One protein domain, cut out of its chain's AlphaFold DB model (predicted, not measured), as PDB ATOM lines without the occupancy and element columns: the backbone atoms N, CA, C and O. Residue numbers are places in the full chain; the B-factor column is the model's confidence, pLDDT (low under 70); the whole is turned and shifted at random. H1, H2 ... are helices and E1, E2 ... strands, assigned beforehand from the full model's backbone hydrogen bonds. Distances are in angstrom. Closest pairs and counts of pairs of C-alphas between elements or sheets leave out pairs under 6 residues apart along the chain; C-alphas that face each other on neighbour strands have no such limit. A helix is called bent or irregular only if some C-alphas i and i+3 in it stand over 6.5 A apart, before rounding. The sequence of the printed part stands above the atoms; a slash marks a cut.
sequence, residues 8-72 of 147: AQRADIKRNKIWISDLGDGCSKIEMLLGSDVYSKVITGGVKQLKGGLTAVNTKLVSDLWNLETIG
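What this domain is: This is residues 8 to 72 of the 147 residues of an uncharacterized protein of Araneus ventricosus (UniProt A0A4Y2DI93). A two-stranded hairpin, E1 and E2, has three short helices, H2, H3 and H4, loosely grouped near one end, while H1 lies toward the other end of the long axis. A long link from H1 to H2 makes a wide open loop, of which residues 21 to 33 stick out with nothing packed on them. The 65 printed residues include four named helices and two named strands, in the order H1, H2, E1, E2, H3, H4; the sheet is E1 - E2, antiparallel, and the class is mixed, helices and strands. The whole is loose, with a radius of gyration of the C-alphas of 13.6 A and spans of 38 by 28 by 18 A.

Where its parts are: H1, residues 8 to 15, begins with C-alpha 8 at (5.679, -22.975, -41.667) and is 10.5 A long from first to last C-alpha. Residues 16 to 35 hold no named element. H2, residues 36 to 42, is 10.3 A long; it is irregular, but only just, with C-alphas 37 and 40 6.54 A apart. E1, residues 43 to 49, starts at C-alpha 43, (20.404, -43.084, -35.675), and is 14.7 A long. E2, residues 55 to 59, is 12.0 A long. H3, residues 62 to 65, is 5.1 A long, and H4, residues 68 to 71, is 5.4 A long and ends with C-alpha 71 at (30.654, -45.284, -31.294).

How they stand to each other: H1 is apart from H2, H3, H4, E1 and E2. E1 and E2 form a hairpin, with 160 degrees between their directions. C-alphas 47 and 57 face each other at 4.6 A; N 44 and O 58, at 2.9 A, and N 56 and O 48, at 2.8 A, are within hydrogen-bond range. The closest C-alphas of H2 and E2 are those of Val 42 and Thr 59, 5.4 A apart. H2 and H4 only just touch, with 3 pairs of C-alphas within 8 A, the closest being those of Val 38 and Ile 71 at 6.8 A. H3 is close to but not clearly touching H2, where the closest C-alphas, of Val 42 and Leu 65, are 7.8 A apart. H3 and H4 are also close but not clearly touching, with the C-alphas of Leu 65 and Ile 71 closest at 6.4 A. In H1 every O i to N i+4 pair is within hydrogen-bond range; in H2 it is 1 of 3, beside 2 of 4 O i to N i+3 pairs, and H3 and H4 are too short for an O i to N i+4 pair.

The domain as a whole: The two C-alphas farthest apart, of Ala 8 and Glu 69, are 38.6 A apart. Without residues 21 to 33 the body spans 38 by 20 by 14 A. The printed part has no cut. The link from H1 to H2 is long, with 20 residues; the other four are tight. Mean pLDDT of the printed part is 73.4, and 24 residues are under 70: 8 to 10, 21 to 29, 45, 61 to 66 and 68 to 72.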
ATOM      1  N   ALA A   8       6.412 -21.723 -41.509       61.09
ATOM      2  CA  ALA A   8       5.679 -22.975 -41.667       61.09
ATOM      3  C   ALA A   8       6.446 -24.204 -41.143       61.09
ATOM      4  O   ALA A   8       5.849 -25.052 -40.480       61.09
ATOM      5  N   GLN A   9       7.759 -24.291 -41.373       68.94
ATOM      6  CA  GLN A   9       8.594 -25.383 -40.855       68.94
ATOM      7  C   GLN A   9       8.725 -25.310 -39.330       68.94
ATOM      8  O   GLN A   9       8.581 -26.323 -38.651       68.94
ATOM      9  N   ARG A  10       8.907 -24.109 -38.763       69.81
ATOM     10  CA  ARG A  10       8.963 -23.925 -37.299       69.81
ATOM     11  C   ARG A  10       7.651 -24.319 -36.616       69.81
ATOM     12  O   ARG A  10       7.674 -24.923 -35.543       69.81
ATOM     13  N   ALA A  11       6.512 -24.002 -37.232       72.50
ATOM     14  CA  ALA A  11       5.200 -24.411 -36.737       72.50
ATOM     15  C   ALA A  11       5.015 -25.938 -36.789       72.50
ATOM     16  O   ALA A  11       4.485 -26.522 -35.842       72.50
ATOM     17  N   ASP A  12       5.491 -26.592 -37.852       78.62
ATOM     18  CA  ASP A  12       5.405 -28.048 -38.008       78.62
ATOM     19  C   ASP A  12       6.293 -28.793 -36.995       78.62
ATOM     20  O   ASP A  12       5.848 -29.747 -36.365       78.62
ATOM     21  N   ILE A  13       7.510 -28.307 -36.736       78.06
ATOM     22  CA  ILE A  13       8.433 -28.851 -35.720       78.06
ATOM     23  C   ILE A  13       7.805 -28.788 -34.316       78.06
ATOM     24  O   ILE A  13       7.743 -29.802 -33.613       78.06
ATOM     25  N   LYS A  14       7.244 -27.628 -33.937       78.38
ATOM     26  CA  LYS A  14       6.548 -27.443 -32.649       78.38
ATOM     27  C   LYS A  14       5.311 -28.333 -32.523       78.38
ATOM     28  O   LYS A  14       5.127 -28.981 -31.495       78.38
ATOM     29  N   ARG A  15       4.486 -28.417 -33.576       82.44
ATOM     30  CA  ARG A  15       3.309 -29.306 -33.623       82.44
ATOM     31  C   ARG A  15       3.699 -30.767 -33.426       82.44
ATOM     32  O   ARG A  15       2.969 -31.533 -32.803       82.44
ATOM     33  N   ASN A  16       4.868 -31.136 -33.933       80.00
ATOM     34  CA  ASN A  16       5.403 -32.480 -33.862       80.00
ATOM     35  C   ASN A  16       6.175 -32.792 -32.575       80.00
ATOM     36  O   ASN A  16       6.697 -33.905 -32.488       80.00
ATOM     37  N   LYS A  17       6.181 -31.873 -31.591       80.44
ATOM     38  CA  LYS A  17       6.888 -31.969 -30.300       80.44
ATOM     39  C   LYS A  17       8.397 -32.211 -30.445       80.44
ATOM     40  O   LYS A  17       9.007 -32.839 -29.587       80.44
ATOM     41  N   ILE A  18       8.992 -31.726 -31.532       80.62
ATOM     42  CA  ILE A  18      10.439 -31.778 -31.747       80.62
ATOM     43  C   ILE A  18      11.030 -30.496 -31.154       80.62
ATOM     44  O   ILE A  18      10.602 -29.396 -31.511       80.62
ATOM     45  N   TRP A  19      11.986 -30.631 -30.237       72.31
ATOM     46  CA  TRP A  19      12.695 -29.502 -29.636       72.31
ATOM     47  C   TRP A  19      14.099 -29.415 -30.230       72.31
ATOM     48  O   TRP A  19      14.794 -30.422 -30.309       72.31
ATOM     49  N   ILE A  20      14.483 -28.226 -30.687       72.00
ATOM     50  CA  ILE A  20      15.769 -27.971 -31.339       72.00
ATOM     51  C   ILE A  20      16.413 -26.806 -30.591       72.00
ATOM     52  O   ILE A  20      15.827 -25.722 -30.536       72.00
ATOM     53  N   SER A  21      17.566 -27.044 -29.971       66.81
ATOM     54  CA  SER A  21      18.252 -26.090 -29.091       66.81
ATOM     55  C   SER A  21      19.240 -25.172 -29.816       66.81
ATOM     56  O   SER A  21      19.649 -24.161 -29.256       66.81
ATOM     57  N   ASP A  22      19.615 -25.504 -31.049       63.91
ATOM     58  CA  ASP A  22      20.722 -24.911 -31.811       63.91
ATOM     59  C   ASP A  22      20.273 -24.006 -32.979       63.91
ATOM     60  O   ASP A  22      21.079 -23.583 -33.808       63.91
ATOM     61  N   LEU A  23      18.985 -23.648 -33.037       63.97
ATOM     62  CA  LEU A  23      18.448 -22.710 -34.029       63.97
ATOM     63  C   LEU A  23      18.493 -21.262 -33.511       63.97
ATOM     64  O   LEU A  23      17.550 -20.797 -32.870       63.97
ATOM     65  N   GLY A  24      19.555 -20.524 -33.849       58.97
ATOM     66  CA  GLY A  24      19.712 -19.098 -33.538       58.97
ATOM     67  C   GLY A  24      20.617 -18.356 -34.530       58.97
ATOM     68  O   GLY A  24      21.349 -18.984 -35.299       58.97
ATOM     69  N   ASP A  25      20.552 -17.019 -34.524       55.03
ATOM     70  CA  ASP A  25      21.481 -16.176 -35.289       55.03
ATOM     71  C   ASP A  25      22.908 -16.403 -34.767       55.03
ATOM     72  O   ASP A  25      23.170 -16.256 -33.574       55.03
ATOM     73  N   GLY A  26      23.817 -16.813 -35.656       63.31
ATOM     74  CA  GLY A  26      25.213 -17.123 -35.322       63.31
ATOM     75  C   GLY A  26      25.575 -18.612 -35.269       63.31
ATOM     76  O   GLY A  26      26.728 -18.936 -34.994       63.31
ATOM     77  N   CYS A  27      24.647 -19.530 -35.561       62.53
ATOM     78  CA  CYS A  27      24.980 -20.954 -35.655       62.53
ATOM     79  C   CYS A  27      25.790 -21.242 -36.936       62.53
ATOM     80  O   CYS A  27      25.284 -21.123 -38.059       62.53
ATOM     81  N   SER A  28      27.065 -21.604 -36.773       68.00
ATOM     82  CA  SER A  28      27.927 -22.035 -37.876       68.00
ATOM     83  C   SER A  28      27.395 -23.329 -38.484       68.00
ATOM     84  O   SER A  28      27.089 -24.282 -37.772       68.00
ATOM     85  N   LYS A  29      27.310 -23.388 -39.817       68.19
ATOM     86  CA  LYS A  29      26.978 -24.634 -40.516       68.19
ATOM     87  C   LYS A  29      28.093 -25.651 -40.252       68.19
ATOM     88  O   LYS A  29      29.236 -25.396 -40.620       68.19
ATOM     89  N   ILE A  30      27.750 -26.790 -39.659       71.12
ATOM     90  CA  ILE A  30      28.666 -27.920 -39.483       71.12
ATOM     91  C   ILE A  30      28.311 -28.976 -40.527       71.12
ATOM     92  O   ILE A  30      27.160 -29.397 -40.633       71.12
ATOM     93  N   GLU A  31      29.298 -29.388 -41.314       77.69
ATOM     94  CA  GLU A  31      29.193 -30.530 -42.219       77.69
ATOM     95  C   GLU A  31      30.008 -31.678 -41.625       77.69
ATOM     96  O   GLU A  31      31.154 -31.488 -41.225       77.69
ATOM     97  N   MET A  32      29.410 -32.865 -41.542       73.62
ATOM     98  CA  MET A  32      30.054 -34.055 -40.994       73.62
ATOM     99  C   MET A  32      29.864 -35.218 -41.963       73.62
ATOM    100  O   MET A  32      28.741 -35.511 -42.374       73.62
ATOM    101  N   LEU A  33      30.964 -35.880 -42.317       79.00
ATOM    102  CA  LEU A  33      30.945 -37.132 -43.067       79.00
ATOM    103  C   LEU A  33      30.960 -38.291 -42.070       79.00
ATOM    104  O   LEU A  33      31.863 -38.385 -41.244       79.00
ATOM    105  N   LEU A  34      29.959 -39.166 -42.151       79.06
ATOM    106  CA  LEU A  34      29.876 -40.384 -41.350       79.06
ATOM    107  C   LEU A  34      30.095 -41.604 -42.244       79.06
ATOM    108  O   LEU A  34      29.517 -41.690 -43.328       79.06
ATOM    109  N   GLY A  35      30.899 -42.556 -41.769       81.62
ATOM    110  CA  GLY A  35      31.005 -43.881 -42.380       81.62
ATOM    111  C   GLY A  35      29.692 -44.660 -42.260       81.62
ATOM    112  O   GLY A  35      28.909 -44.448 -41.328       81.62
ATOM    113  N   SER A  36      29.432 -45.573 -43.199       78.50
ATOM    114  CA  SER A  36      28.209 -46.394 -43.207       78.50
ATOM    115  C   SER A  36      28.097 -47.319 -41.990       78.50
ATOM    116  O   SER A  36      26.997 -47.620 -41.534       78.50
ATOM    117  N   ASP A  37      29.238 -47.756 -41.465       78.69
ATOM    118  CA  ASP A  37      29.413 -48.580 -40.267       78.69
ATOM    119  C   ASP A  37      29.085 -47.835 -38.960       78.69
ATOM    120  O   ASP A  37      28.708 -48.453 -37.961       78.69
ATOM    121  N   VAL A  38      29.177 -46.504 -38.980       74.50
ATOM    122  CA  VAL A  38      28.864 -45.628 -37.843       74.50
ATOM    123  C   VAL A  38      27.448 -45.061 -37.952       74.50
ATOM    124  O   VAL A  38      26.749 -44.967 -36.945       74.50
ATOM    125  N   TYR A  39      26.980 -44.739 -39.164       77.94
ATOM    126  CA  TYR A  39      25.675 -44.115 -39.423       77.94
ATOM    127  C   TYR A  39      24.503 -44.832 -38.731       77.94
ATOM    128  O   TYR A  39      23.667 -44.191 -38.090       77.94
ATOM    129  N   SER A  40      24.475 -46.166 -38.789       75.56
ATOM    130  CA  SER A  40      23.422 -46.983 -38.171       75.56
ATOM    131  C   SER A  40      23.421 -46.938 -36.638       75.56
ATOM    132  O   SER A  40      22.369 -47.117 -36.032       75.56
ATOM    133  N   LYS A  41      24.567 -46.665 -36.002       73.69
ATOM    134  CA  LYS A  41      24.694 -46.547 -34.539       73.69
ATOM    135  C   LYS A  41      24.277 -45.173 -34.017       73.69
ATOM    136  O   LYS A  41      23.906 -45.041 -32.848       73.69
ATOM    137  N   VAL A  42      24.384 -44.150 -34.865       75.69
ATOM    138  CA  VAL A  42      24.050 -42.761 -34.521       75.69
ATOM    139  C   VAL A  42      22.547 -42.524 -34.593       75.69
ATOM    140  O   VAL A  42      22.014 -41.757 -33.792       75.69
ATOM    141  N   ILE A  43      21.853 -43.196 -35.512       78.62
ATOM    142  CA  ILE A  43      20.404 -43.084 -35.675       78.62
ATOM    143  C   ILE A  43      19.703 -43.985 -34.663       78.62
ATOM    144  O   ILE A  43      19.780 -45.206 -34.732       78.62
ATOM    145  N   THR A  44      18.966 -43.381 -33.737       72.94
ATOM    146  CA  THR A  44      18.301 -44.090 -32.631       72.94
ATOM    147  C   THR A  44      16.870 -44.526 -32.970       72.94
ATOM    148  O   THR A  44      16.117 -44.947 -32.097       72.94
ATOM    149  N   GLY A  45      16.480 -44.456 -34.248       68.69
ATOM    150  CA  GLY A  45      15.243 -45.054 -34.765       68.69
ATOM    151  C   GLY A  45      14.002 -44.155 -34.755       68.69
ATOM    152  O   GLY A  45      12.944 -44.569 -35.220       68.69
ATOM    153  N   GLY A  46      14.101 -42.908 -34.287       76.94
ATOM    154  CA  GLY A  46      12.991 -41.952 -34.347       76.94
ATOM    155  C   GLY A  46      12.970 -41.176 -35.661       76.94
ATOM    156  O   GLY A  46      13.544 -40.099 -35.720       76.94
ATOM    157  N   VAL A  47      12.320 -41.684 -36.707       82.50
ATOM    158  CA  VAL A  47      12.216 -40.981 -37.999       82.50
ATOM    159  C   VAL A  47      10.850 -40.315 -38.129       82.50
ATOM    160  O   VAL A  47       9.816 -40.969 -38.005       82.50
ATOM    161  N   LYS A  48      10.830 -39.011 -38.407       83.62
ATOM    162  CA  LYS A  48       9.603 -38.239 -38.586       83.62
ATOM    163  C   LYS A  48       9.678 -37.360 -39.822       83.62
ATOM    164  O   LYS A  48      10.503 -36.456 -39.907       83.62
ATOM    165  N   GLN A  49       8.779 -37.614 -40.766       84.94
ATOM    166  CA  GLN A  49       8.646 -36.778 -41.949       84.94
ATOM    167  C   GLN A  49       7.920 -35.478 -41.608       84.94
ATOM    168  O   GLN A  49       6.859 -35.481 -40.983       84.94
ATOM    169  N   LEU A  50       8.521 -34.372 -42.020       83.06
ATOM    170  CA  LEU A  50       8.012 -33.017 -41.895       83.06
ATOM    171  C   LEU A  50       7.538 -32.523 -43.263       83.06
ATOM    172  O   LEU A  50       7.908 -33.039 -44.323       83.06
ATOM    173  N   LYS A  51       6.711 -31.481 -43.252       79.38
ATOM    174  CA  LYS A  51       6.246 -30.837 -44.480       79.38
ATOM    175  C   LYS A  51       7.422 -30.290 -45.294       79.38
ATOM    176  O   LYS A  51       8.386 -29.757 -44.748       79.38
ATOM    177  N   GLY A  52       7.309 -30.391 -46.618       76.12
ATOM    178  CA  GLY A  52       8.342 -29.930 -47.552       76.12
ATOM    179  C   GLY A  52       9.469 -30.937 -47.805       76.12
ATOM    180  O   GLY A  52      10.519 -30.536 -48.292       76.12
ATOM    181  N   GLY A  53       9.266 -32.220 -47.476       78.88
ATOM    182  CA  GLY A  53      10.224 -33.295 -47.769       78.88
ATOM    183  C   GLY A  53      11.394 -33.395 -46.787       78.88
ATOM    184  O   GLY A  53      12.346 -34.122 -47.048       78.88
ATOM    185  N   LEU A  54      11.337 -32.672 -45.666       78.75
ATOM    186  CA  LEU A  54      12.338 -32.754 -44.605       78.75
ATOM    187  C   LEU A  54      12.073 -33.967 -43.713       78.75
ATOM    188  O   LEU A  54      10.940 -34.203 -43.309       78.75
ATOM    189  N   THR A  55      13.124 -34.685 -43.326       81.94
ATOM    190  CA  THR A  55      13.037 -35.793 -42.371       81.94
ATOM    191  C   THR A  55      13.785 -35.427 -41.097       81.94
ATOM    192  O   THR A  55      14.994 -35.214 -41.126       81.94
ATOM    193  N   ALA A  56      13.081 -35.360 -39.971       81.69
ATOM    194  CA  ALA A  56      13.708 -35.287 -38.660       81.69
ATOM    195  C   ALA A  56      14.058 -36.704 -38.202       81.69
ATOM    196  O   ALA A  56      13.201 -37.588 -38.207       81.69
ATOM    197  N   VAL A  57      15.307 -36.923 -37.809       82.25
ATOM    198  CA  VAL A  57      15.780 -38.211 -37.304       82.25
ATOM    199  C   VAL A  57      16.299 -38.008 -35.892       82.25
ATOM    200  O   VAL A  57      17.064 -37.082 -35.641       82.25
ATOM    201  N   ASN A  58      15.871 -38.862 -34.969       79.50
ATOM    202  CA  ASN A  58      16.440 -38.923 -33.638       79.50
ATOM    203  C   ASN A  58      17.847 -39.513 -33.756       79.50
ATOM    204  O   ASN A  58      18.031 -40.636 -34.237       79.50
ATOM    205  N   THR A  59      18.826 -38.720 -33.353       76.81
ATOM    206  CA  THR A  59      20.233 -39.093 -33.329       76.81
ATOM    207  C   THR A  59      20.746 -38.984 -31.906       76.81
ATOM    208  O   THR A  59      20.222 -38.209 -31.106       76.81
ATOM    209  N   LYS A  60      21.805 -39.725 -31.587       75.00
ATOM    210  CA  LYS A  60      22.584 -39.430 -30.378       75.00
ATOM    211  C   LYS A  60      23.110 -37.991 -30.449       75.00
ATOM    212  O   LYS A  60      23.352 -37.480 -31.549       75.00
ATOM    213  N   LEU A  61      23.236 -37.320 -29.304       69.62
ATOM    214  CA  LEU A  61      23.750 -35.951 -29.283       69.62
ATOM    215  C   LEU A  61      25.192 -35.937 -29.797       69.62
ATOM    216  O   LEU A  61      25.927 -36.911 -29.645       69.62
ATOM    217  N   VAL A  62      25.628 -34.809 -30.365       67.44
ATOM    218  CA  VAL A  62      27.034 -34.637 -30.773       67.44
ATOM    219  C   VAL A  62      27.977 -34.867 -29.587       67.44
ATOM    220  O   VAL A  62      29.040 -35.444 -29.767       67.44
ATOM    221  N   SER A  63      27.569 -34.496 -28.367       67.75
ATOM    222  CA  SER A  63      28.301 -34.814 -27.132       67.75
ATOM    223  C   SER A  63      28.541 -36.313 -26.955       67.75
ATOM    224  O   SER A  63      29.631 -36.716 -26.565       67.75
ATOM    225  N   ASP A  64      27.550 -37.134 -27.291       69.38
ATOM    226  CA  ASP A  64      27.614 -38.583 -27.125       69.38
ATOM    227  C   ASP A  64      28.481 -39.228 -28.216       69.38
ATOM    228  O   ASP A  64      29.056 -40.286 -27.987       69.38
ATOM    229  N   LEU A  65      28.641 -38.585 -29.383       67.69
ATOM    230  CA  LEU A  65      29.590 -39.028 -30.418       67.69
ATOM    231  C   LEU A  65      31.048 -38.921 -29.962       67.69
ATOM    232  O   LEU A  65      31.877 -39.709 -30.408       67.69
ATOM    233  N   TRP A  66      31.362 -37.973 -29.074       69.81
ATOM    234  CA  TRP A  66      32.699 -37.861 -28.482       69.81
ATOM    235  C   TRP A  66      32.991 -38.970 -27.470       69.81
ATOM    236  O   TRP A  66      34.148 -39.173 -27.102       69.81
ATOM    237  N   ASN A  67      31.971 -39.712 -27.031       71.69
ATOM    238  CA  ASN A  67      32.181 -40.891 -26.214       71.69
ATOM    239  C   ASN A  67      32.560 -42.085 -27.110       71.69
ATOM    240  O   ASN A  67      31.727 -42.637 -27.832       71.69
ATOM    241  N   LEU A  68      33.824 -42.510 -27.020       65.06
ATOM    242  CA  LEU A  68      34.385 -43.644 -27.766       65.06
ATOM    243  C   LEU A  68      33.592 -44.947 -27.559       65.06
ATOM    244  O   LEU A  68      33.432 -45.731 -28.495       65.06
ATOM    245  N   GLU A  69      33.006 -45.136 -26.373       63.12
ATOM    246  CA  GLU A  69      32.160 -46.291 -26.060       63.12
ATOM    247  C   GLU A  69      30.861 -46.286 -26.875       63.12
ATOM    248  O   GLU A  69      30.402 -47.309 -27.382       63.12
ATOM    249  N   THR A  70      30.299 -45.098 -27.089       63.81
ATOM    250  CA  THR A  70      29.035 -44.902 -27.806       63.81
ATOM    251  C   THR A  70      29.153 -45.186 -29.307       63.81
ATOM    252  O   THR A  70      28.175 -45.629 -29.923       63.81
ATOM    253  N   ILE A  71      30.335 -44.970 -29.889       67.81
ATOM    254  CA  ILE A  71      30.654 -45.284 -31.294       67.81
ATOM    255  C   ILE A  71      31.201 -46.712 -31.477       67.81
ATOM    256  O   ILE A  71      31.336 -47.197 -32.605       67.81
ATOM    257  N   GLY A  72      31.414 -47.439 -30.376       62.50
ATOM    258  CA  GLY A  72      31.926 -48.808 -30.379       62.50
ATOM    259  C   GLY A  72      33.417 -48.895 -30.693       62.50
ATOM    260  O   GLY A  72      33.852 -49.907 -31.230       62.50
TER     261      GLY A  72